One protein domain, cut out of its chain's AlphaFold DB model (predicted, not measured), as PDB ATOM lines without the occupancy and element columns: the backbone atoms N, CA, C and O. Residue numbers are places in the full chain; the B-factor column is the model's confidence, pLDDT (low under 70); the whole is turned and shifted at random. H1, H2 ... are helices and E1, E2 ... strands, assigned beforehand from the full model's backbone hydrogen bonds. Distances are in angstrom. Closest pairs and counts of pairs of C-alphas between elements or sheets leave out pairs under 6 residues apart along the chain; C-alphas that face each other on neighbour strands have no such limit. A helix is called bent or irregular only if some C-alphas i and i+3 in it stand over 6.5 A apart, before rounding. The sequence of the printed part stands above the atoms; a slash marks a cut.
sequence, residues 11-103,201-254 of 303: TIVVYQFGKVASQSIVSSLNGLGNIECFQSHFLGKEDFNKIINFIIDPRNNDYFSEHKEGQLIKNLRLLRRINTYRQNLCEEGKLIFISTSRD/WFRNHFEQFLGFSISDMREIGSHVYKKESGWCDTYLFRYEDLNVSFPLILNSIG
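AT A GLANCE: This is residues 11 to 103 and 201 to 254 of the 303 residues of an uncharacterized protein of Neosynechococcus sphagnicola sy1 (UniProt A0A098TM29). A strongly twisted sheet of six strands forms the core, with helices on both of its faces: H1 and H5 cover one face, H4 and the later part of H3 the other. H2 and H3 make a long helical hairpin that reaches out past the sheet as an arm, and residues 58 to 63, round its turn, stick out free. The printed part has 147 residues with five named helices and six named strands, in the order E1 H1 E2 H2 H3 E3 H4 E4 E5 E6 H5. The sheet is mixed, its strands in the order E2 E1 E3 E6 E5 E4, and the class is mixed, helices and strands. The whole is compact, with a radius of gyration of the C-alphas of 15.6 A, and spans 47 by 37 by 32 A.

IN THESE COORDINATES: The sheet's strands are E2, residues 35 to 40, 16.2 A long; E1, residues 11 to 15; E3, residues 94 to 101, 23.0 A long; E6, residues 232 to 238, 20.4 A long; E5, residues 224 to 229, 16.6 A long; and E4, residues 218 to 221. E1 begins at C-alpha 11, at (25.672, -2.615, 43.579). The longest helix is H3, residues 62 to 86, which runs 35.5 A from C-alpha 62 at (-1.954, -19.735, 38.066) and has a kink of 27 degrees near residue 76. H2, residues 45 to 55, is 15.5 A long. H1 holds residues 22 to 29 and H4 residues 201 to 210. H5, residues 239 to 252, is 18.2 A long and ends at C-alpha 252, at (27.067, 11.412, 38.449). H5 is irregular, with C-alphas 240 and 243 8.0 A apart, and H4 only just so, with C-alphas 204 and 207 6.6 A apart.

HOW THE PARTS SIT: The inner strands E1 and E3 are parallel at 20 degrees, with N 13 and O 96 2.8 A apart, within hydrogen-bond range. Edge strand E2 is parallel to E1, with N 38 and O 12 at 2.8 A. E3 and E6 are parallel, with N 97 and O 233 at 2.8 A. E4, E5 and E6 form a meander, each strand the antiparallel neighbour of the one before, in two hairpins; N 227 and O 234 are 2.8 A apart, as are N 226 and O 218. E1, H1, E2 is a strand-helix-strand unit, two parallel neighbour strands with a helix between, and its crossover is right-handed. E2, H2 H3, E3 is a split unit, with E1 between its strands, also right-handed. H1 is over E1 at a height over the sheet of 8.1 A; its closest C-alphas to E2 are those of Val 26 and Cys 37, 5.4 A. On the same face, H5 is over E6 and E5, slantwise to the strands. On the opposite face, H3 is slantwise over E2, E1 and E3, its Asn 75 C-alpha 6.3 A from that of Ser 40. H4, on the same face as H3, is over E3 and only just over E6, with 3 of its C-alphas there. H2 is not on the sheet; it touches H3's residues 65 to 72 alone, closest at the C-alphas of Ile 55 and Ser 65, 5.2 A, at a shallow tilt of 17 degrees, opposite ways. Every O i to N i+4 pair is within hydrogen-bond range in H1 and H2, against 17 of 21 in H3, 4 of 6 in H4 and 6 of 10 in H5.

THE WHOLE: The two C-alphas farthest apart, those of Arg 59 and Gly 254, are 48.4 A apart. Residues 104 to 200 are not printed, and C-alphas 103 and 201 are 12.5 A apart across the cut. Of the links that are printed whole, none is long. The mean pLDDT of the printed part is 90.2, and no printed residue is under 70.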
ATOM      1  N   THR A  11      26.909  -1.828  43.617       94.44
ATOM      2  CA  THR A  11      25.672  -2.615  43.579       94.44
ATOM      3  C   THR A  11      24.532  -1.668  43.212       94.44
ATOM      4  O   THR A  11      24.246  -0.733  43.955       94.44
ATOM      5  N   ILE A  12      23.854  -1.908  42.089       95.69
ATOM      6  CA  ILE A  12      22.747  -1.070  41.613       95.69
ATOM      7  C   ILE A  12      21.428  -1.834  41.716       95.69
ATOM      8  O   ILE A  12      21.305  -2.974  41.271       95.69
ATOM      9  N   VAL A  13      20.402  -1.199  42.276       96.31
ATOM     10  CA  VAL A  13      19.050  -1.744  42.372       96.31
ATOM     11  C   VAL A  13      18.090  -0.863  41.592       96.31
ATOM     12  O   VAL A  13      17.759   0.246  42.004       96.31
ATOM     13  N   VAL A  14      17.593  -1.389  40.477       95.12
ATOM     14  CA  VAL A  14      16.497  -0.790  39.720       95.12
ATOM     15  C   VAL A  14      15.181  -1.124  40.428       95.12
ATOM     16  O   VAL A  14      14.635  -2.218  40.245       95.12
ATOM     17  N   TYR A  15      14.704  -0.215  41.282       94.56
ATOM     18  CA  TYR A  15      13.535  -0.409  42.148       94.56
ATOM     19  C   TYR A  15      12.326   0.362  41.622       94.56
ATOM     20  O   TYR A  15      12.319   1.591  41.627       94.56
ATOM     21  N   GLN A  16      11.311  -0.349  41.129       87.31
ATOM     22  CA  GLN A  16      10.225   0.269  40.357       87.31
ATOM     23  C   GLN A  16       8.972  -0.606  40.262       87.31
ATOM     24  O   GLN A  16       9.057  -1.833  40.291       87.31
ATOM     25  N   PHE A  17       7.818  -0.006  39.970       81.56
ATOM     26  CA  PHE A  17       6.538  -0.699  39.743       81.56
ATOM     27  C   PHE A  17       6.444  -1.485  38.417       81.56
ATOM     28  O   PHE A  17       5.409  -2.066  38.098       81.56
ATOM     29  N   GLY A  18       7.538  -1.575  37.651       80.50
ATOM     30  CA  GLY A  18       7.616  -2.318  36.387       80.50
ATOM     31  C   GLY A  18       7.214  -1.484  35.166       80.50
ATOM     32  O   GLY A  18       6.808  -0.342  35.296       80.50
ATOM     33  N   LYS A  19       7.366  -2.044  33.957       81.94
ATOM     34  CA  LYS A  19       7.057  -1.380  32.659       81.94
ATOM     35  C   LYS A  19       7.751  -0.052  32.387       81.94
ATOM     36  O   LYS A  19       7.219   0.793  31.680       81.94
ATOM     37  N   VAL A  20       8.987   0.063  32.841       78.00
ATOM     38  CA  VAL A  20       9.806   1.270  32.689       78.00
ATOM     39  C   VAL A  20      11.255   0.881  32.360       78.00
ATOM     40  O   VAL A  20      12.209   1.270  33.010       78.00
ATOM     41  N   ALA A  21      11.409  -0.016  31.378       82.00
ATOM     42  CA  ALA A  21      12.698  -0.488  30.848       82.00
ATOM     43  C   ALA A  21      13.724  -1.051  31.867       82.00
ATOM     44  O   ALA A  21      14.922  -1.047  31.578       82.00
ATOM     45  N   SER A  22      13.299  -1.636  33.004       85.75
ATOM     46  CA  SER A  22      14.253  -2.212  33.983       85.75
ATOM     47  C   SER A  22      15.195  -3.227  33.363       85.75
ATOM     48  O   SER A  22      16.373  -3.238  33.683       85.75
ATOM     49  N   GLN A  23      14.684  -4.096  32.491       88.12
ATOM     50  CA  GLN A  23      15.499  -5.139  31.877       88.12
ATOM     51  C   GLN A  23      16.595  -4.540  30.997       88.12
ATOM     52  O   GLN A  23      17.733  -4.984  31.076       88.12
ATOM     53  N   SER A  24      16.276  -3.504  30.221       87.81
ATOM     54  CA  SER A  24      17.255  -2.776  29.414       87.81
ATOM     55  C   SER A  24      18.334  -2.135  30.280       87.81
ATOM     56  O   SER A  24      19.515  -2.320  29.996       87.81
ATOM     57  N   ILE A  25      17.952  -1.453  31.365       90.75
ATOM     58  CA  ILE A  25      18.898  -0.833  32.304       90.75
ATOM     59  C   ILE A  25      19.799  -1.905  32.933       90.75
ATOM     60  O   ILE A  25      21.019  -1.846  32.806       90.75
ATOM     61  N   VAL A  26      19.201  -2.942  33.527       91.69
ATOM     62  CA  VAL A  26      19.921  -4.032  34.200       91.69
ATOM     63  C   VAL A  26      20.871  -4.761  33.251       91.69
ATOM     64  O   VAL A  26      22.025  -4.994  33.596       91.69
ATOM     65  N   SER A  27      20.421  -5.124  32.047       89.75
ATOM     66  CA  SER A  27      21.248  -5.845  31.070       89.75
ATOM     67  C   SER A  27      22.364  -4.997  30.459       89.75
ATOM     68  O   SER A  27      23.329  -5.565  29.936       89.75
ATOM     69  N   SER A  28      22.224  -3.671  30.475       90.81
ATOM     70  CA  SER A  28      23.272  -2.749  30.022       90.81
ATOM     71  C   SER A  28      24.318  -2.566  31.120       90.81
ATOM     72  O   SER A  28      25.501  -2.752  30.856       90.81
ATOM     73  N   LEU A  29      23.883  -2.340  32.365       91.75
ATOM     74  CA  LEU A  29      24.767  -2.169  33.523       91.75
ATOM     75  C   LEU A  29      25.546  -3.436  33.884       91.75
ATOM     76  O   LEU A  29      26.749  -3.367  34.075       91.75
ATOM     77  N   ASN A  30      24.904  -4.610  33.883       90.94
ATOM     78  CA  ASN A  30      25.600  -5.887  34.108       90.94
ATOM     79  C   ASN A  30      26.600  -6.243  32.991       90.94
ATOM     80  O   ASN A  30      27.343  -7.210  33.123       90.94
ATOM     81  N   GLY A  31      26.600  -5.514  31.868       87.06
ATOM     82  CA  GLY A  31      27.635  -5.646  30.843       87.06
ATOM     83  C   GLY A  31      28.976  -5.024  31.249       87.06
ATOM     84  O   GLY A  31      29.978  -5.275  30.585       87.06
ATOM     85  N   LEU A  32      28.995  -4.229  32.318       84.56
ATOM     86  CA  LEU A  32      30.161  -3.532  32.845       84.56
ATOM     87  C   LEU A  32      30.692  -4.390  33.993       84.56
ATOM     88  O   LEU A  32      30.033  -4.534  35.017       84.56
ATOM     89  N   GLY A  33      31.839  -5.045  33.803       82.25
ATOM     90  CA  GLY A  33      32.324  -6.122  34.687       82.25
ATOM     91  C   GLY A  33      32.575  -5.752  36.162       82.25
ATOM     92  O   GLY A  33      32.899  -6.636  36.953       82.25
ATOM     93  N   ASN A  34      32.432  -4.477  36.529       85.56
ATOM     94  CA  ASN A  34      32.571  -3.914  37.876       85.56
ATOM     95  C   ASN A  34      31.230  -3.514  38.529       85.56
ATOM     96  O   ASN A  34      31.233  -2.939  39.620       85.56
ATOM     97  N   ILE A  35      30.088  -3.802  37.893       90.88
ATOM     98  CA  ILE A  35      28.753  -3.477  38.407       90.88
ATOM     99  C   ILE A  35      27.923  -4.742  38.568       90.88
ATOM    100  O   ILE A  35      27.802  -5.551  37.650       90.88
ATOM    101  N   GLU A  36      27.251  -4.848  39.710       92.25
ATOM    102  CA  GLU A  36      26.175  -5.814  39.898       92.25
ATOM    103  C   GLU A  36      24.830  -5.093  39.970       92.25
ATOM    104  O   GLU A  36      24.531  -4.373  40.922       92.25
ATOM    105  N   CYS A  37      24.008  -5.276  38.942       93.69
ATOM    106  CA  CYS A  37      22.721  -4.622  38.800       93.69
ATOM    107  C   CYS A  37      21.562  -5.614  38.942       93.69
ATOM    108  O   CYS A  37      21.479  -6.634  38.249       93.69
ATOM    109  N   PHE A  38      20.597  -5.257  39.783       94.12
ATOM    110  CA  PHE A  38      19.382  -6.018  40.037       94.12
ATOM    111  C   PHE A  38      18.146  -5.221  39.634       94.12
ATOM    112  O   PHE A  38      18.149  -3.996  39.680       94.12
ATOM    113  N   GLN A  39      17.059  -5.915  39.295       92.44
ATOM    114  CA  GLN A  39      15.724  -5.313  39.237       92.44
ATOM    115  C   GLN A  39      14.870  -5.839  40.385       92.44
ATOM    116  O   GLN A  39      14.915  -7.032  40.695       92.44
ATOM    117  N   SER A  40      14.054  -4.965  40.963       92.38
ATOM    118  CA  SER A  40      13.078  -5.337  41.975       92.38
ATOM    119  C   SER A  40      11.799  -4.516  41.856       92.38
ATOM    120  O   SER A  40      11.818  -3.352  41.459       92.38
ATOM    121  N   HIS A  41      10.680  -5.146  42.210       86.56
ATOM    122  CA  HIS A  41       9.349  -4.533  42.197       86.56
ATOM    123  C   HIS A  41       8.758  -4.338  43.591       86.56
ATOM    124  O   HIS A  41       7.770  -3.624  43.741       86.56
ATOM    125  N   PHE A  42       9.346  -4.991  44.591       88.56
ATOM    126  CA  PHE A  42       8.921  -4.913  45.976       88.56
ATOM    127  C   PHE A  42      10.082  -5.294  46.890       88.56
ATOM    128  O   PHE A  42      10.839  -6.221  46.594       88.56
ATOM    129  N   LEU A  43      10.198  -4.588  48.007       90.81
ATOM    130  CA  LEU A  43      11.197  -4.820  49.037       90.81
ATOM    131  C   LEU A  43      10.562  -4.514  50.397       90.81
ATOM    132  O   LEU A  43       9.692  -3.662  50.499       90.81
ATOM    133  N   GLY A  44      11.020  -5.187  51.451       89.06
ATOM    134  CA  GLY A  44      10.477  -4.995  52.799       89.06
ATOM    135  C   GLY A  44       9.384  -5.996  53.179       89.06
ATOM    136  O   GLY A  44       8.697  -6.576  52.338       89.06
ATOM    137  N   LYS A  45       9.283  -6.251  54.484       87.69
ATOM    138  CA  LYS A  45       8.545  -7.376  55.079       87.69
ATOM    139  C   LYS A  45       7.070  -7.394  54.676       87.69
ATOM    140  O   LYS A  45       6.521  -8.449  54.368       87.69
ATOM    141  N   GLU A  46       6.443  -6.230  54.668       88.69
ATOM    142  CA  GLU A  46       5.028  -6.038  54.384       88.69
ATOM    143  C   GLU A  46       4.700  -6.494  52.962       88.69
ATOM    144  O   GLU A  46       3.712  -7.197  52.747       88.69
ATOM    145  N   ASP A  47       5.556  -6.171  51.995       88.81
ATOM    146  CA  ASP A  47       5.349  -6.592  50.617       88.81
ATOM    147  C   ASP A  47       5.656  -8.067  50.395       88.81
ATOM    148  O   ASP A  47       4.923  -8.727  49.658       88.81
ATOM    149  N   PHE A  48       6.662  -8.622  51.079       89.25
ATOM    150  CA  PHE A  48       6.879 -10.073  51.088       89.25
ATOM    151  C   PHE A  48       5.625 -10.813  51.563       89.25
ATOM    152  O   PHE A  48       5.178 -11.745  50.894       89.25
ATOM    153  N   ASN A  49       5.002 -10.354  52.649       90.00
ATOM    154  CA  ASN A  49       3.764 -10.943  53.156       90.00
ATOM    155  C   ASN A  49       2.612 -10.826  52.148       90.00
ATOM    156  O   ASN A  49       1.888 -11.797  51.933       90.00
ATOM    157  N   LYS A  50       2.453  -9.671  51.481       89.19
ATOM    158  CA  LYS A  50       1.436  -9.493  50.428       89.19
ATOM    159  C   LYS A  50       1.636 -10.478  49.273       89.19
ATOM    160  O   LYS A  50       0.658 -11.038  48.785       89.19
ATOM    161  N   ILE A  51       2.879 -10.680  48.833       88.94
ATOM    162  CA  ILE A  51       3.194 -11.592  47.727       88.94
ATOM    163  C   ILE A  51       2.978 -13.050  48.129       88.94
ATOM    164  O   ILE A  51       2.367 -13.788  47.363       88.94
ATOM    165  N   ILE A  52       3.397 -13.452  49.330       90.06
ATOM    166  CA  ILE A  52       3.136 -14.802  49.848       90.06
ATOM    167  C   ILE A  52       1.628 -15.059  49.911       90.06
ATOM    168  O   ILE A  52       1.162 -16.043  49.347       90.06
ATOM    169  N   ASN A  53       0.858 -14.140  50.505       89.69
ATOM    170  CA  ASN A  53      -0.600 -14.258  50.593       89.69
ATOM    171  C   ASN A  53      -1.275 -14.334  49.216       89.69
ATOM    172  O   ASN A  53      -2.288 -15.009  49.074       89.69
ATOM    173  N   PHE A  54      -0.729 -13.652  48.204       87.25
ATOM    174  CA  PHE A  54      -1.224 -13.752  46.833       87.25
ATOM    175  C   PHE A  54      -0.953 -15.134  46.226       87.25
ATOM    176  O   PHE A  54      -1.851 -15.712  45.625       87.25
ATOM    177  N   ILE A  55       0.263 -15.663  46.388       87.12
ATOM    178  CA  ILE A  55       0.676 -16.953  45.811       87.12
ATOM    179  C   ILE A  55      -0.129 -18.113  46.409       87.12
ATOM    180  O   ILE A  55      -0.544 -19.007  45.682       87.12
ATOM    181  N   ILE A  56      -0.384 -18.092  47.721       88.69
ATOM    182  CA  ILE A  56      -1.092 -19.186  48.406       88.69
ATOM    183  C   ILE A  56      -2.620 -19.140  48.251       88.69
ATOM    184  O   ILE A  56      -3.294 -20.056  48.717       88.69
ATOM    185  N   ASP A  57      -3.188 -18.076  47.675       84.50
ATOM    186  CA  ASP A  57      -4.639 -17.945  47.518       84.50
ATOM    187  C   ASP A  57      -5.110 -18.679  46.248       84.50
ATOM    188  O   ASP A  57      -4.869 -18.191  45.139       84.50
ATOM    189  N   PRO A  58      -5.844 -19.803  46.379       85.06
ATOM    190  CA  PRO A  58      -6.248 -20.640  45.244       85.06
ATOM    191  C   PRO A  58      -7.274 -19.969  44.319       85.06
ATOM    192  O   PRO A  58      -7.683 -20.547  43.317       85.06
ATOM    193  N   ARG A  59      -7.754 -18.766  44.657       81.19
ATOM    194  CA  ARG A  59      -8.682 -17.992  43.821       81.19
ATOM    195  C   ARG A  59      -7.959 -17.152  42.766       81.19
ATOM    196  O   ARG A  59      -8.625 -16.603  41.887       81.19
ATOM    197  N   ASN A  60      -6.639 -17.001  42.875       79.88
ATOM    198  CA  ASN A  60      -5.831 -16.282  41.895       79.88
ATOM    199  C   ASN A  60      -5.517 -17.175  40.688       79.88
ATOM    200  O   ASN A  60      -5.527 -18.395  40.777       79.88
ATOM    201  N   ASN A  61      -5.265 -16.555  39.535       77.38
ATOM    202  CA  ASN A  61      -4.933 -17.279  38.310       77.38
ATOM    203  C   ASN A  61      -3.475 -17.772  38.353       77.38
ATOM    204  O   ASN A  61      -2.572 -16.957  38.564       77.38
ATOM    205  N   ASP A  62      -3.262 -19.061  38.076       81.62
ATOM    206  CA  ASP A  62      -1.954 -19.735  38.066       81.62
ATOM    207  C   ASP A  62      -0.894 -18.982  37.250       81.62
ATOM    208  O   ASP A  62       0.240 -18.821  37.700       81.62
ATOM    209  N   TYR A  63      -1.289 -18.407  36.106       78.62
ATOM    210  CA  TYR A  63      -0.412 -17.591  35.261       78.62
ATOM    211  C   TYR A  63       0.249 -16.441  36.039       78.62
ATOM    212  O   TYR A  63       1.425 -16.127  35.842       78.62
ATOM    213  N   PHE A  64      -0.502 -15.783  36.927       77.31
ATOM    214  CA  PHE A  64       0.032 -14.698  37.748       77.31
ATOM    215  C   PHE A  64       0.802 -15.223  38.964       77.31
ATOM    216  O   PHE A  64       1.772 -14.579  39.369       77.31
ATOM    217  N   SER A  65       0.410 -16.370  39.524       79.31
ATOM    218  CA  SER A  65       1.083 -16.998  40.668       79.31
ATOM    219  C   SER A  65       2.516 -17.416  40.329       79.31
ATOM    220  O   SER A  65       3.449 -16.950  40.988       79.31
ATOM    221  N   GLU A  66       2.721 -18.156  39.234       80.38
ATOM    222  CA  GLU A  66       4.052 -18.597  38.777       80.38
ATOM    223  C   GLU A  66       5.009 -17.411  38.574       80.38
ATOM    224  O   GLU A  66       6.181 -17.425  38.969       80.38
ATOM    225  N   HIS A  67       4.498 -16.317  37.998       79.69
ATOM    226  CA  HIS A  67       5.290 -15.110  37.790       79.69
ATOM    227  C   HIS A  67       5.741 -14.468  39.113       79.69
ATOM    228  O   HIS A  67       6.856 -13.942  39.200       79.69
ATOM    229  N   LYS A  68       4.893 -14.487  40.147       82.38
ATOM    230  CA  LYS A  68       5.189 -13.896  41.460       82.38
ATOM    231  C   LYS A  68       6.147 -14.748  42.286       82.38
ATOM    232  O   LYS A  68       7.011 -14.178  42.957       82.38
ATOM    233  N   GLU A  69       6.078 -16.070  42.182       83.94
ATOM    234  CA  GLU A  69       7.020 -16.986  42.839       83.94
ATOM    235  C   GLU A  69       8.469 -16.722  42.414       83.94
ATOM    236  O   GLU A  69       9.358 -16.535  43.251       83.94
ATOM    237  N   GLY A  70       8.705 -16.599  41.104       83.62
ATOM    238  CA  GLY A  70      10.035 -16.294  40.575       83.62
ATOM    239  C   GLY A  70      10.587 -14.943  41.056       83.62
ATOM    240  O   GLY A  70      11.801 -14.788  41.221       83.62
ATOM    241  N   GLN A  71       9.713 -13.961  41.308       85.88
ATOM    242  CA  GLN A  71      10.099 -12.660  41.868       85.88
ATOM    243  C   GLN A  71      10.431 -12.749  43.363       85.88
ATOM    244  O   GLN A  71      11.375 -12.096  43.810       85.88
ATOM    245  N   LEU A  72       9.707 -13.576  44.123       88.56
ATOM    246  CA  LEU A  72       9.875 -13.734  45.570       88.56
ATOM    247  C   LEU A  72      11.297 -14.164  45.945       88.56
ATOM    248  O   LEU A  72      11.954 -13.503  46.749       88.56
ATOM    249  N   ILE A  73      11.803 -15.228  45.316       86.75
ATOM    250  CA  ILE A  73      13.138 -15.767  45.621       86.75
ATOM    251  C   ILE A  73      14.232 -14.742  45.297       86.75
ATOM    252  O   ILE A  73      15.167 -14.551  46.080       86.75
ATOM    253  N   LYS A  74      14.118 -14.063  44.148       88.94
ATOM    254  CA  LYS A  74      15.091 -13.052  43.712       88.94
ATOM    255  C   LYS A  74      15.110 -11.856  44.662       88.94
ATOM    256  O   LYS A  74      16.184 -11.456  45.109       88.94
ATOM    257  N   ASN A  75      13.936 -11.344  45.030       91.06
ATOM    258  CA  ASN A  75      13.833 -10.204  45.934       91.06
ATOM    259  C   ASN A  75      14.297 -10.554  47.349       91.06
ATOM    260  O   ASN A  75      14.891  -9.705  48.005       91.06
ATOM    261  N   LEU A  76      14.082 -11.785  47.828       90.75
ATOM    262  CA  LEU A  76      14.540 -12.203  49.157       90.75
ATOM    263  C   LEU A  76      16.071 -12.151  49.265       90.75
ATOM    264  O   LEU A  76      16.620 -11.612  50.227       90.75
ATOM    265  N   ARG A  77      16.765 -12.686  48.252       91.44
ATOM    266  CA  ARG A  77      18.235 -12.644  48.175       91.44
ATOM    267  C   ARG A  77      18.743 -11.207  48.102       91.44
ATOM    268  O   ARG A  77      19.672 -10.851  48.823       91.44
ATOM    269  N   LEU A  78      18.094 -10.384  47.281       93.50
ATOM    270  CA  LEU A  78      18.426  -8.973  47.146       93.50
ATOM    271  C   LEU A  78      18.221  -8.202  48.456       93.50
ATOM    272  O   LEU A  78      19.102  -7.451  48.856       93.50
ATOM    273  N   LEU A  79      17.107  -8.415  49.163       93.56
ATOM    274  CA  LEU A  79      16.840  -7.755  50.442       93.56
ATOM    275  C   LEU A  79      17.909  -8.103  51.483       93.56
ATOM    276  O   LEU A  79      18.395  -7.217  52.184       93.56
ATOM    277  N   ARG A  80      18.320  -9.376  51.561       92.12
ATOM    278  CA  ARG A  80      19.418  -9.789  52.445       92.12
ATOM    279  C   ARG A  80      20.708  -9.032  52.125       92.12
ATOM    280  O   ARG A  80      21.370  -8.582  53.052       92.12
ATOM    281  N   ARG A  81      21.033  -8.858  50.840       92.25
ATOM    282  CA  ARG A  81      22.193  -8.073  50.395       92.25
ATOM    283  C   ARG A  81      22.044  -6.583  50.711       92.25
ATOM    284  O   ARG A  81      22.974  -5.973  51.208       92.25
ATOM    285  N   ILE A  82      20.879  -5.982  50.494       94.50
ATOM    286  CA  ILE A  82      20.650  -4.574  50.860       94.50
ATOM    287  C   ILE A  82      20.852  -4.365  52.369       94.50
ATOM    288  O   ILE A  82      21.441  -3.371  52.791       94.50
ATOM    289  N   ASN A  83      20.417  -5.321  53.191       93.81
ATOM    290  CA  ASN A  83      20.582  -5.231  54.637       93.81
ATOM    291  C   ASN A  83      22.051  -5.269  55.085       93.81
ATOM    292  O   ASN A  83      22.352  -4.674  56.116       93.81
ATOM    293  N   THR A  84      22.970  -5.879  54.324       93.81
ATOM    294  CA  THR A  84      24.403  -5.796  54.660       93.81
ATOM    295  C   THR A  84      24.930  -4.373  54.494       93.81
ATOM    296  O   THR A  84      25.689  -3.922  55.342       93.81
ATOM    297  N   TYR A  85      24.478  -3.631  53.475       93.81
ATOM    298  CA  TYR A  85      24.801  -2.204  53.327       93.81
ATOM    299  C   TYR A  85      24.199  -1.365  54.458       93.81
ATOM    300  O   TYR A  85      24.901  -0.578  55.080       93.81
ATOM    301  N   ARG A  86      22.919  -1.578  54.797       92.56
ATOM    302  CA  ARG A  86      22.250  -0.853  55.899       92.56
ATOM    303  C   ARG A  86      22.921  -1.037  57.256       92.56
ATOM    304  O   ARG A  86      22.878  -0.135  58.083       92.56
ATOM    305  N   GLN A  87      23.486  -2.216  57.495       92.69
ATOM    306  CA  GLN A  87      24.158  -2.564  58.745       92.69
ATOM    307  C   GLN A  87      25.664  -2.261  58.715       92.69
ATOM    308  O   GLN A  87      26.358  -2.634  59.656       92.69
ATOM    309  N   ASN A  88      26.174  -1.612  57.659       90.44
ATOM    310  CA  ASN A  88      27.605  -1.362  57.450       90.44
ATOM    311  C   ASN A  88      28.465  -2.643  57.512       90.44
ATOM    312  O   ASN A  88      29.615  -2.610  57.932       90.44
ATOM    313  N   LEU A  89      27.898  -3.783  57.101       91.06
ATOM    314  CA  LEU A  89      28.579  -5.083  57.018       91.06
ATOM    315  C   LEU A  89      29.198  -5.337  55.634       91.06
ATOM    316  O   LEU A  89      29.751  -6.406  55.391       91.06
ATOM    317  N   CYS A  90      29.035  -4.403  54.696       85.50
ATOM    318  CA  CYS A  90      29.622  -4.480  53.366       85.50
ATOM    319  C   CYS A  90      30.831  -3.545  53.296       85.50
ATOM    320  O   CYS A  90      30.672  -2.336  53.432       85.50
ATOM    321  N   GLU A  91      32.019  -4.118  53.106       72.25
ATOM    322  CA  GLU A  91      33.292  -3.380  53.081       72.25
ATOM    323  C   GLU A  91      33.641  -2.834  51.682       72.25
ATOM    324  O   GLU A  91      34.492  -1.955  51.561       72.25
ATOM    325  N   GLU A  92      32.975  -3.320  50.627       80.38
ATOM    326  CA  GLU A  92      33.294  -3.018  49.227       80.38
ATOM    327  C   GLU A  92      32.084  -2.477  48.445       80.38
ATOM    328  O   GLU A  92      30.962  -2.993  48.523       80.38
ATOM    329  N   GLY A  93      32.352  -1.459  47.624       83.94
ATOM    330  CA  GLY A  93      31.406  -0.871  46.681       83.94
ATOM    331  C   GLY A  93      30.329   0.018  47.312       83.94
ATOM    332  O   GLY A  93      30.129   0.062  48.526       83.94
ATOM    333  N   LYS A  94      29.606   0.754  46.466       91.38
ATOM    334  CA  LYS A  94      28.474   1.601  46.880       91.38
ATOM    335  C   LYS A  94      27.146   0.988  46.457       91.38
ATOM    336  O   LYS A  94      27.029   0.442  45.360       91.38
ATOM    337  N   LEU A  95      26.128   1.114  47.307       95.81
ATOM    338  CA  LEU A  95      24.757   0.765  46.952       95.81
ATOM    339  C   LEU A  95      24.054   1.969  46.325       95.81
ATOM    340  O   LEU A  95      24.007   3.048  46.916       95.81
ATOM    341  N   ILE A  96      23.481   1.766  45.143       97.00
ATOM    342  CA  ILE A  96      22.717   2.780  44.422       97.00
ATOM    343  C   ILE A  96      21.328   2.237  44.103       97.00
ATOM    344  O   ILE A  96      21.188   1.137  43.571       97.00
ATOM    345  N   PHE A  97      20.294   3.024  44.368       97.31
ATOM    346  CA  PHE A  97      18.952   2.799  43.850       97.31
ATOM    347  C   PHE A  97      18.718   3.665  42.623       97.31
ATOM    348  O   PHE A  97      19.012   4.858  42.622       97.31
ATOM    349  N   ILE A  98      18.145   3.065  41.587       96.56
ATOM    350  CA  ILE A  98      17.612   3.778  40.433       96.56
ATOM    351  C   ILE A  98      16.128   3.452  40.369       96.56
ATOM    352  O   ILE A  98      15.740   2.290  40.251       96.56
ATOM    353  N   SER A  99      15.289   4.468  40.462       95.69
ATOM    354  CA  SER A  99      13.851   4.335  40.306       95.69
ATOM    355  C   SER A  99      13.385   5.176  39.131       95.69
ATOM    356  O   SER A  99      14.020   6.156  38.746       95.69
ATOM    357  N   THR A 100      12.285   4.760  38.521       92.94
ATOM    358  CA  THR A 100      11.702   5.453  37.379       92.94
ATOM    359  C   THR A 100      10.221   5.656  37.615       92.94
ATOM    360  O   THR A 100       9.511   4.753  38.065       92.94
ATOM    361  N   SER A 101       9.764   6.864  37.315       92.56
ATOM    362  CA  SER A 101       8.354   7.182  37.179       92.56
ATOM    363  C   SER A 101       7.917   6.961  35.734       92.56
ATOM    364  O   SER A 101       8.741   6.881  34.831       92.56
ATOM    365  N   ARG A 102       6.620   6.821  35.507       92.88
ATOM    366  CA  ARG A 102       6.003   6.780  34.181       92.88
ATOM    367  C   ARG A 102       4.581   7.279  34.284       92.88
ATOM    368  O   ARG A 102       3.929   7.048  35.307       92.88
ATOM    369  N   ASP A 103       4.094   7.876  33.209       93.25
ATOM    370  CA  ASP A 103       2.689   8.229  33.101       93.25
ATOM    371  C   ASP A 103       1.773   7.029  33.465       93.25
ATOM    372  O   ASP A 103       1.883   5.963  32.842       93.25
ATOM    373  N   TRP A 201       2.376   3.702  44.228       92.19
ATOM    374  CA  TRP A 201       3.571   2.877  44.388       92.19
ATOM    375  C   TRP A 201       4.663   3.578  45.189       92.19
ATOM    376  O   TRP A 201       5.237   2.967  46.089       92.19
ATOM    377  N   PHE A 202       4.917   4.863  44.920       92.25
ATOM    378  CA  PHE A 202       5.943   5.602  45.651       92.25
ATOM    379  C   PHE A 202       5.631   5.625  47.149       92.25
ATOM    380  O   PHE A 202       6.413   5.113  47.944       92.25
ATOM    381  N   ARG A 203       4.427   6.054  47.525       91.00
ATOM    382  CA  ARG A 203       3.976   6.056  48.921       91.00
ATOM    383  C   ARG A 203       4.018   4.674  49.581       91.00
ATOM    384  O   ARG A 203       4.490   4.536  50.704       91.00
ATOM    385  N   ASN A 204       3.511   3.642  48.904       89.62
ATOM    386  CA  ASN A 204       3.299   2.325  49.512       89.62
ATOM    387  C   ASN A 204       4.538   1.421  49.501       89.62
ATOM    388  O   ASN A 204       4.578   0.467  50.276       89.62
ATOM    389  N   HIS A 205       5.506   1.683  48.621       91.12
ATOM    390  CA  HIS A 205       6.666   0.818  48.397       91.12
ATOM    391  C   HIS A 205       7.991   1.576  48.456       91.12
ATOM    392  O   HIS A 205       8.917   1.127  49.130       91.12
ATOM    393  N   PHE A 206       8.113   2.702  47.747       93.75
ATOM    394  CA  PHE A 206       9.359   3.472  47.711       93.75
ATOM    395  C   PHE A 206       9.651   4.111  49.069       93.75
ATOM    396  O   PHE A 206      10.687   3.828  49.666       93.75
ATOM    397  N   GLU A 207       8.712   4.902  49.586       93.81
ATOM    398  CA  GLU A 207       8.872   5.665  50.826       93.81
ATOM    399  C   GLU A 207       8.964   4.739  52.039       93.81
ATOM    400  O   GLU A 207       9.861   4.888  52.864       93.81
ATOM    401  N   GLN A 208       8.098   3.719  52.101       93.06
ATOM    402  CA  GLN A 208       8.129   2.709  53.167       93.06
ATOM    403  C   GLN A 208       9.473   1.982  53.229       93.06
ATOM    404  O   GLN A 208       9.982   1.698  54.312       93.06
ATOM    405  N   PHE A 209      10.060   1.666  52.071       94.19
ATOM    406  CA  PHE A 209      11.310   0.924  52.038       94.19
ATOM    407  C   PHE A 209      12.531   1.815  52.265       94.19
ATOM    408  O   PHE A 209      13.419   1.426  53.024       94.19
ATOM    409  N   LEU A 210      12.619   2.964  51.592       94.50
ATOM    410  CA  LEU A 210      13.801   3.831  51.613       94.50
ATOM    411  C   LEU A 210      13.816   4.816  52.787       94.50
ATOM    412  O   LEU A 210      14.892   5.274  53.167       94.50
ATOM    413  N   GLY A 211      12.660   5.083  53.399       94.50
ATOM    414  CA  GLY A 211      12.536   5.921  54.592       94.50
ATOM    415  C   GLY A 211      12.559   7.427  54.319       94.50
ATOM    416  O   GLY A 211      12.827   8.193  55.238       94.50
ATOM    417  N   PHE A 212      12.314   7.852  53.078       95.31
ATOM    418  CA  PHE A 212      12.185   9.260  52.691       95.31
ATOM    419  C   PHE A 212      11.164   9.422  51.558       95.31
ATOM    420  O   PHE A 212      10.905   8.469  50.817       95.31
ATOM    421  N   SER A 213      10.593  10.621  51.428       94.88
ATOM    422  CA  SER A 213       9.629  10.962  50.379       94.88
ATOM    423  C   SER A 213      10.314  11.428  49.096       94.88
ATOM    424  O   SER A 213      11.440  11.925  49.109       94.88
ATOM    425  N   ILE A 214       9.615  11.320  47.963       94.31
ATOM    426  CA  ILE A 214      10.086  11.880  46.687       94.31
ATOM    427  C   ILE A 214      10.301  13.400  46.764       94.31
ATOM    428  O   ILE A 214      11.194  13.918  46.098       94.31
ATOM    429  N   SER A 215       9.559  14.103  47.627       94.50
ATOM    430  CA  SER A 215       9.742  15.541  47.868       94.50
ATOM    431  C   SER A 215      11.058  15.887  48.568       94.50
ATOM    432  O   SER A 215      11.481  17.037  48.524       94.50
ATOM    433  N   ASP A 216      11.714  14.913  49.206       95.50
ATOM    434  CA  ASP A 216      12.986  15.118  49.912       95.50
ATOM    435  C   ASP A 216      14.196  15.061  48.962       95.50
ATOM    436  O   ASP A 216      15.343  15.261  49.380       95.50
ATOM    437  N   MET A 217      13.973  14.719  47.689       96.25
ATOM    438  CA  MET A 217      15.024  14.549  46.691       96.25
ATOM    439  C   MET A 217      15.388  15.889  46.039       96.25
ATOM    440  O   MET A 217      14.519  16.685  45.693       96.25
ATOM    441  N   ARG A 218      16.684  16.126  45.813       96.25
ATOM    442  CA  ARG A 218      17.171  17.318  45.098       96.25
ATOM    443  C   ARG A 218      17.228  17.064  43.598       96.25
ATOM    444  O   ARG A 218      17.703  16.011  43.183       96.25
ATOM    445  N   GLU A 219      16.817  18.024  42.782       95.62
ATOM    446  CA  GLU A 219      17.023  17.942  41.335       95.62
ATOM    447  C   GLU A 219      18.507  18.161  40.988       95.62
ATOM    448  O   GLU A 219      19.169  19.029  41.560       95.62
ATOM    449  N   ILE A 220      19.045  17.349  40.073       94.38
ATOM    450  CA  ILE A 220      20.443  17.405  39.608       94.38
ATOM    451  C   ILE A 220      20.570  17.622  38.086       94.38
ATOM    452  O   ILE A 220      21.675  17.574  37.553       94.38
ATOM    453  N   GLY A 221      19.454  17.879  37.396       88.19
ATOM    454  CA  GLY A 221      19.378  18.187  35.960       88.19
ATOM    455  C   GLY A 221      18.177  17.511  35.296       88.19
ATOM    456  O   GLY A 221      17.796  16.442  35.743       88.19
ATOM    457  N   SER A 222      17.596  18.120  34.254       81.19
ATOM    458  CA  SER A 222      16.490  17.609  33.409       81.19
ATOM    459  C   SER A 222      15.567  16.563  34.063       81.19
ATOM    460  O   SER A 222      15.479  15.439  33.572       81.19
ATOM    461  N   HIS A 223      14.894  16.903  35.171       87.12
ATOM    462  CA  HIS A 223      13.969  15.996  35.874       87.12
ATOM    463  C   HIS A 223      14.599  14.702  36.434       87.12
ATOM    464  O   HIS A 223      13.918  13.688  36.626       87.12
ATOM    465  N   VAL A 224      15.897  14.740  36.729       95.62
ATOM    466  CA  VAL A 224      16.632  13.738  37.501       95.62
ATOM    467  C   VAL A 224      16.770  14.231  38.929       95.62
ATOM    468  O   VAL A 224      17.362  15.274  39.200       95.62
ATOM    469  N   TYR A 225      16.274  13.432  39.858       97.00
ATOM    470  CA  TYR A 225      16.287  13.706  41.282       97.00
ATOM    471  C   TYR A 225      17.250  12.759  41.984       97.00
ATOM    472  O   TYR A 225      17.301  11.566  41.678       97.00
ATOM    473  N   LYS A 226      18.001  13.280  42.952       97.81
ATOM    474  CA  LYS A 226      18.964  12.537  43.760       97.81
ATOM    475  C   LYS A 226      18.664  12.705  45.244       97.81
ATOM    476  O   LYS A 226      18.438  13.815  45.724       97.81
ATOM    477  N   LYS A 227      18.778  11.616  46.000       97.44
ATOM    478  CA  LYS A 227      18.917  11.644  47.458       97.44
ATOM    479  C   LYS A 227      20.131  10.832  47.869       97.44
ATOM    480  O   LYS A 227      20.269   9.676  47.492       97.44
ATOM    481  N   GLU A 228      20.984  11.444  48.674       95.81
ATOM    482  CA  GLU A 228      22.064  10.746  49.365       95.81
ATOM    483  C   GLU A 228      21.555  10.349  50.753       95.81
ATOM    484  O   GLU A 228      20.900  11.141  51.451       95.81
ATOM    485  N   SER A 229      21.818   9.104  51.130       89.50
ATOM    486  CA  SER A 229      21.555   8.558  52.455       89.50
ATOM    487  C   SER A 229      22.809   7.838  52.944       89.50
ATOM    488  O   SER A 229      23.618   7.387  52.138       89.50
ATOM    489  N   GLY A 230      22.983   7.707  54.261       88.31
ATOM    490  CA  GLY A 230      24.220   7.156  54.832       88.31
ATOM    491  C   GLY A 230      24.602   5.749  54.345       88.31
ATOM    492  O   GLY A 230      25.755   5.370  54.482       88.31
ATOM    493  N   TRP A 231      23.663   4.990  53.769       92.00
ATOM    494  CA  TRP A 231      23.875   3.614  53.303       92.00
ATOM    495  C   TRP A 231      23.595   3.406  51.803       92.00
ATOM    496  O   TRP A 231      23.846   2.313  51.292       92.00
ATOM    497  N   CYS A 232      23.053   4.405  51.094       95.06
ATOM    498  CA  CYS A 232      22.863   4.352  49.642       95.06
ATOM    499  C   CYS A 232      22.636   5.729  49.002       95.06
ATOM    500  O   CYS A 232      22.086   6.643  49.624       95.06
ATOM    501  N   ASP A 233      22.957   5.829  47.714       96.62
ATOM    502  CA  ASP A 233      22.492   6.915  46.847       96.62
ATOM    503  C   ASP A 233      21.227   6.468  46.112       96.62
ATOM    504  O   ASP A 233      21.120   5.322  45.688       96.62
ATOM    505  N   THR A 234      20.258   7.359  45.928       97.75
ATOM    506  CA  THR A 234      19.029   7.075  45.179       97.75
ATOM    507  C   THR A 234      18.825   8.099  44.079       97.75
ATOM    508  O   THR A 234      18.863   9.300  44.342       97.75
ATOM    509  N   TYR A 235      18.555   7.615  42.872       97.62
ATOM    510  CA  TYR A 235      18.225   8.402  41.693       97.62
ATOM    511  C   TYR A 235      16.805   8.095  41.236       97.62
ATOM    512  O   TYR A 235      16.364   6.944  41.281       97.62
ATOM    513  N   LEU A 236      16.103   9.122  40.777       96.25
ATOM    514  CA  LEU A 236      14.724   9.037  40.326       96.25
ATOM    515  C   LEU A 236      14.512   9.954  39.122       96.25
ATOM    516  O   LEU A 236      14.959  11.093  39.137       96.25
ATOM    517  N   PHE A 237      13.850   9.465  38.078       95.44
ATOM    518  CA  PHE A 237      13.580  10.233  36.858       95.44
ATOM    519  C   PHE A 237      12.348   9.695  36.119       95.44
ATOM    520  O   PHE A 237      11.849   8.613  36.441       95.44
ATOM    521  N   ARG A 238      11.863  10.437  35.120       93.94
ATOM    522  CA  ARG A 238      10.737  10.025  34.268       93.94
ATOM    523  C   ARG A 238      11.179   9.045  33.192       93.94
ATOM    524  O   ARG A 238      12.183   9.256  32.521       93.94
ATOM    525  N   TYR A 239      10.409   7.987  32.984       93.00
ATOM    526  CA  TYR A 239      10.654   6.995  31.943       93.00
ATOM    527  C   TYR A 239      10.701   7.632  30.550       93.00
ATOM    528  O   TYR A 239      11.510   7.234  29.716       93.00
ATOM    529  N   GLU A 240       9.867   8.641  30.315       91.94
ATOM    530  CA  GLU A 240       9.810   9.417  29.079       91.94
ATOM    531  C   GLU A 240      11.134  10.151  28.791       91.94
ATOM    532  O   GLU A 240      11.498  10.319  27.627       91.94
ATOM    533  N   ASP A 241      11.909  10.470  29.832       92.69
ATOM    534  CA  ASP A 241      13.194  11.172  29.750       92.69
ATOM    535  C   ASP A 241      14.406  10.218  29.807       92.69
ATOM    536  O   ASP A 241      15.553  10.658  29.888       92.69
ATOM    537  N   LEU A 242      14.189   8.895  29.752       91.06
ATOM    538  CA  LEU A 242      15.215   7.863  29.974       91.06
ATOM    539  C   LEU A 242      16.503   8.070  29.166       91.06
ATOM    540  O   LEU A 242      17.592   7.876  29.702       91.06
ATOM    541  N   ASN A 243      16.391   8.477  27.901       89.31
ATOM    542  CA  ASN A 243      17.545   8.648  27.013       89.31
ATOM    543  C   ASN A 243      18.467   9.803  27.432       89.31
ATOM    544  O   ASN A 243      19.653   9.770  27.118       89.31
ATOM    545  N   VAL A 244      17.935  10.808  28.128       91.19
ATOM    546  CA  VAL A 244      18.697  11.968  28.615       91.19
ATOM    547  C   VAL A 244      19.115  11.747  30.067       91.19
ATOM    548  O   VAL A 244      20.269  11.962  30.431       91.19
ATOM    549  N   SER A 245      18.194  11.247  30.886       93.38
ATOM    550  CA  SER A 245      18.372  11.064  32.324       93.38
ATOM    551  C   SER A 245      19.355   9.953  32.679       93.38
ATOM    552  O   SER A 245      20.142  10.098  33.614       93.38
ATOM    553  N   PHE A 246      19.357   8.841  31.939       92.56
ATOM    554  CA  PHE A 246      20.230   7.712  32.260       92.56
ATOM    555  C   PHE A 246      21.726   8.049  32.107       92.56
ATOM    556  O   PHE A 246      22.464   7.825  33.069       92.56
ATOM    557  N   PRO A 247      22.190   8.670  31.002       92.25
ATOM    558  CA  PRO A 247      23.560   9.187  30.903       92.25
ATOM    559  C   PRO A 247      23.956  10.144  32.035       92.25
ATOM    560  O   PRO A 247      25.072  10.058  32.548       92.25
ATOM    561  N   LEU A 248      23.048  11.031  32.465       92.81
ATOM    562  CA  LEU A 248      23.301  11.956  33.578       92.81
ATOM    563  C   LEU A 248      23.545  11.209  34.894       92.81
ATOM    564  O   LEU A 248      24.476  11.543  35.628       92.81
ATOM    565  N   ILE A 249      22.755  10.166  35.169       94.06
ATOM    566  CA  ILE A 249      22.941   9.315  36.349       94.06
ATOM    567  C   ILE A 249      24.299   8.621  36.289       94.06
ATOM    568  O   ILE A 249      25.041   8.692  37.267       94.06
ATOM    569  N   LEU A 250      24.655   8.007  35.156       92.69
ATOM    570  CA  LEU A 250      25.943   7.325  34.977       92.69
ATOM    571  C   LEU A 250      27.125   8.266  35.235       92.69
ATOM    572  O   LEU A 250      27.986   7.953  36.056       92.69
ATOM    573  N   ASN A 251      27.102   9.459  34.637       91.31
ATOM    574  CA  ASN A 251      28.128  10.476  34.859       91.31
ATOM    575  C   ASN A 251      28.230  10.874  36.339       91.31
ATOM    576  O   ASN A 251      29.331  11.011  36.869       91.31
ATOM    577  N   SER A 252      27.094  11.017  37.032       91.88
ATOM    578  CA  SER A 252      27.067  11.412  38.449       91.88
ATOM    579  C   SER A 252      27.685  10.379  39.400       91.88
ATOM    580  O   SER A 252      28.135  10.739  40.488       91.88
ATOM    581  N   ILE A 253      27.737   9.109  38.988       91.56
ATOM    582  CA  ILE A 253      28.362   8.011  39.740       91.56
ATOM    583  C   ILE A 253      29.727   7.607  39.167       91.56
ATOM    584  O   ILE A 253      30.320   6.646  39.643       91.56
ATOM    585  N   GLY A 254      30.254   8.360  38.193       89.75
ATOM    586  CA  GLY A 254      31.582   8.143  37.614       89.75
ATOM    587  C   GLY A 254      31.662   7.001  36.599       89.75
ATOM    588  O   GLY A 254      32.745   6.470  36.371       89.75
TER     589      GLY A 254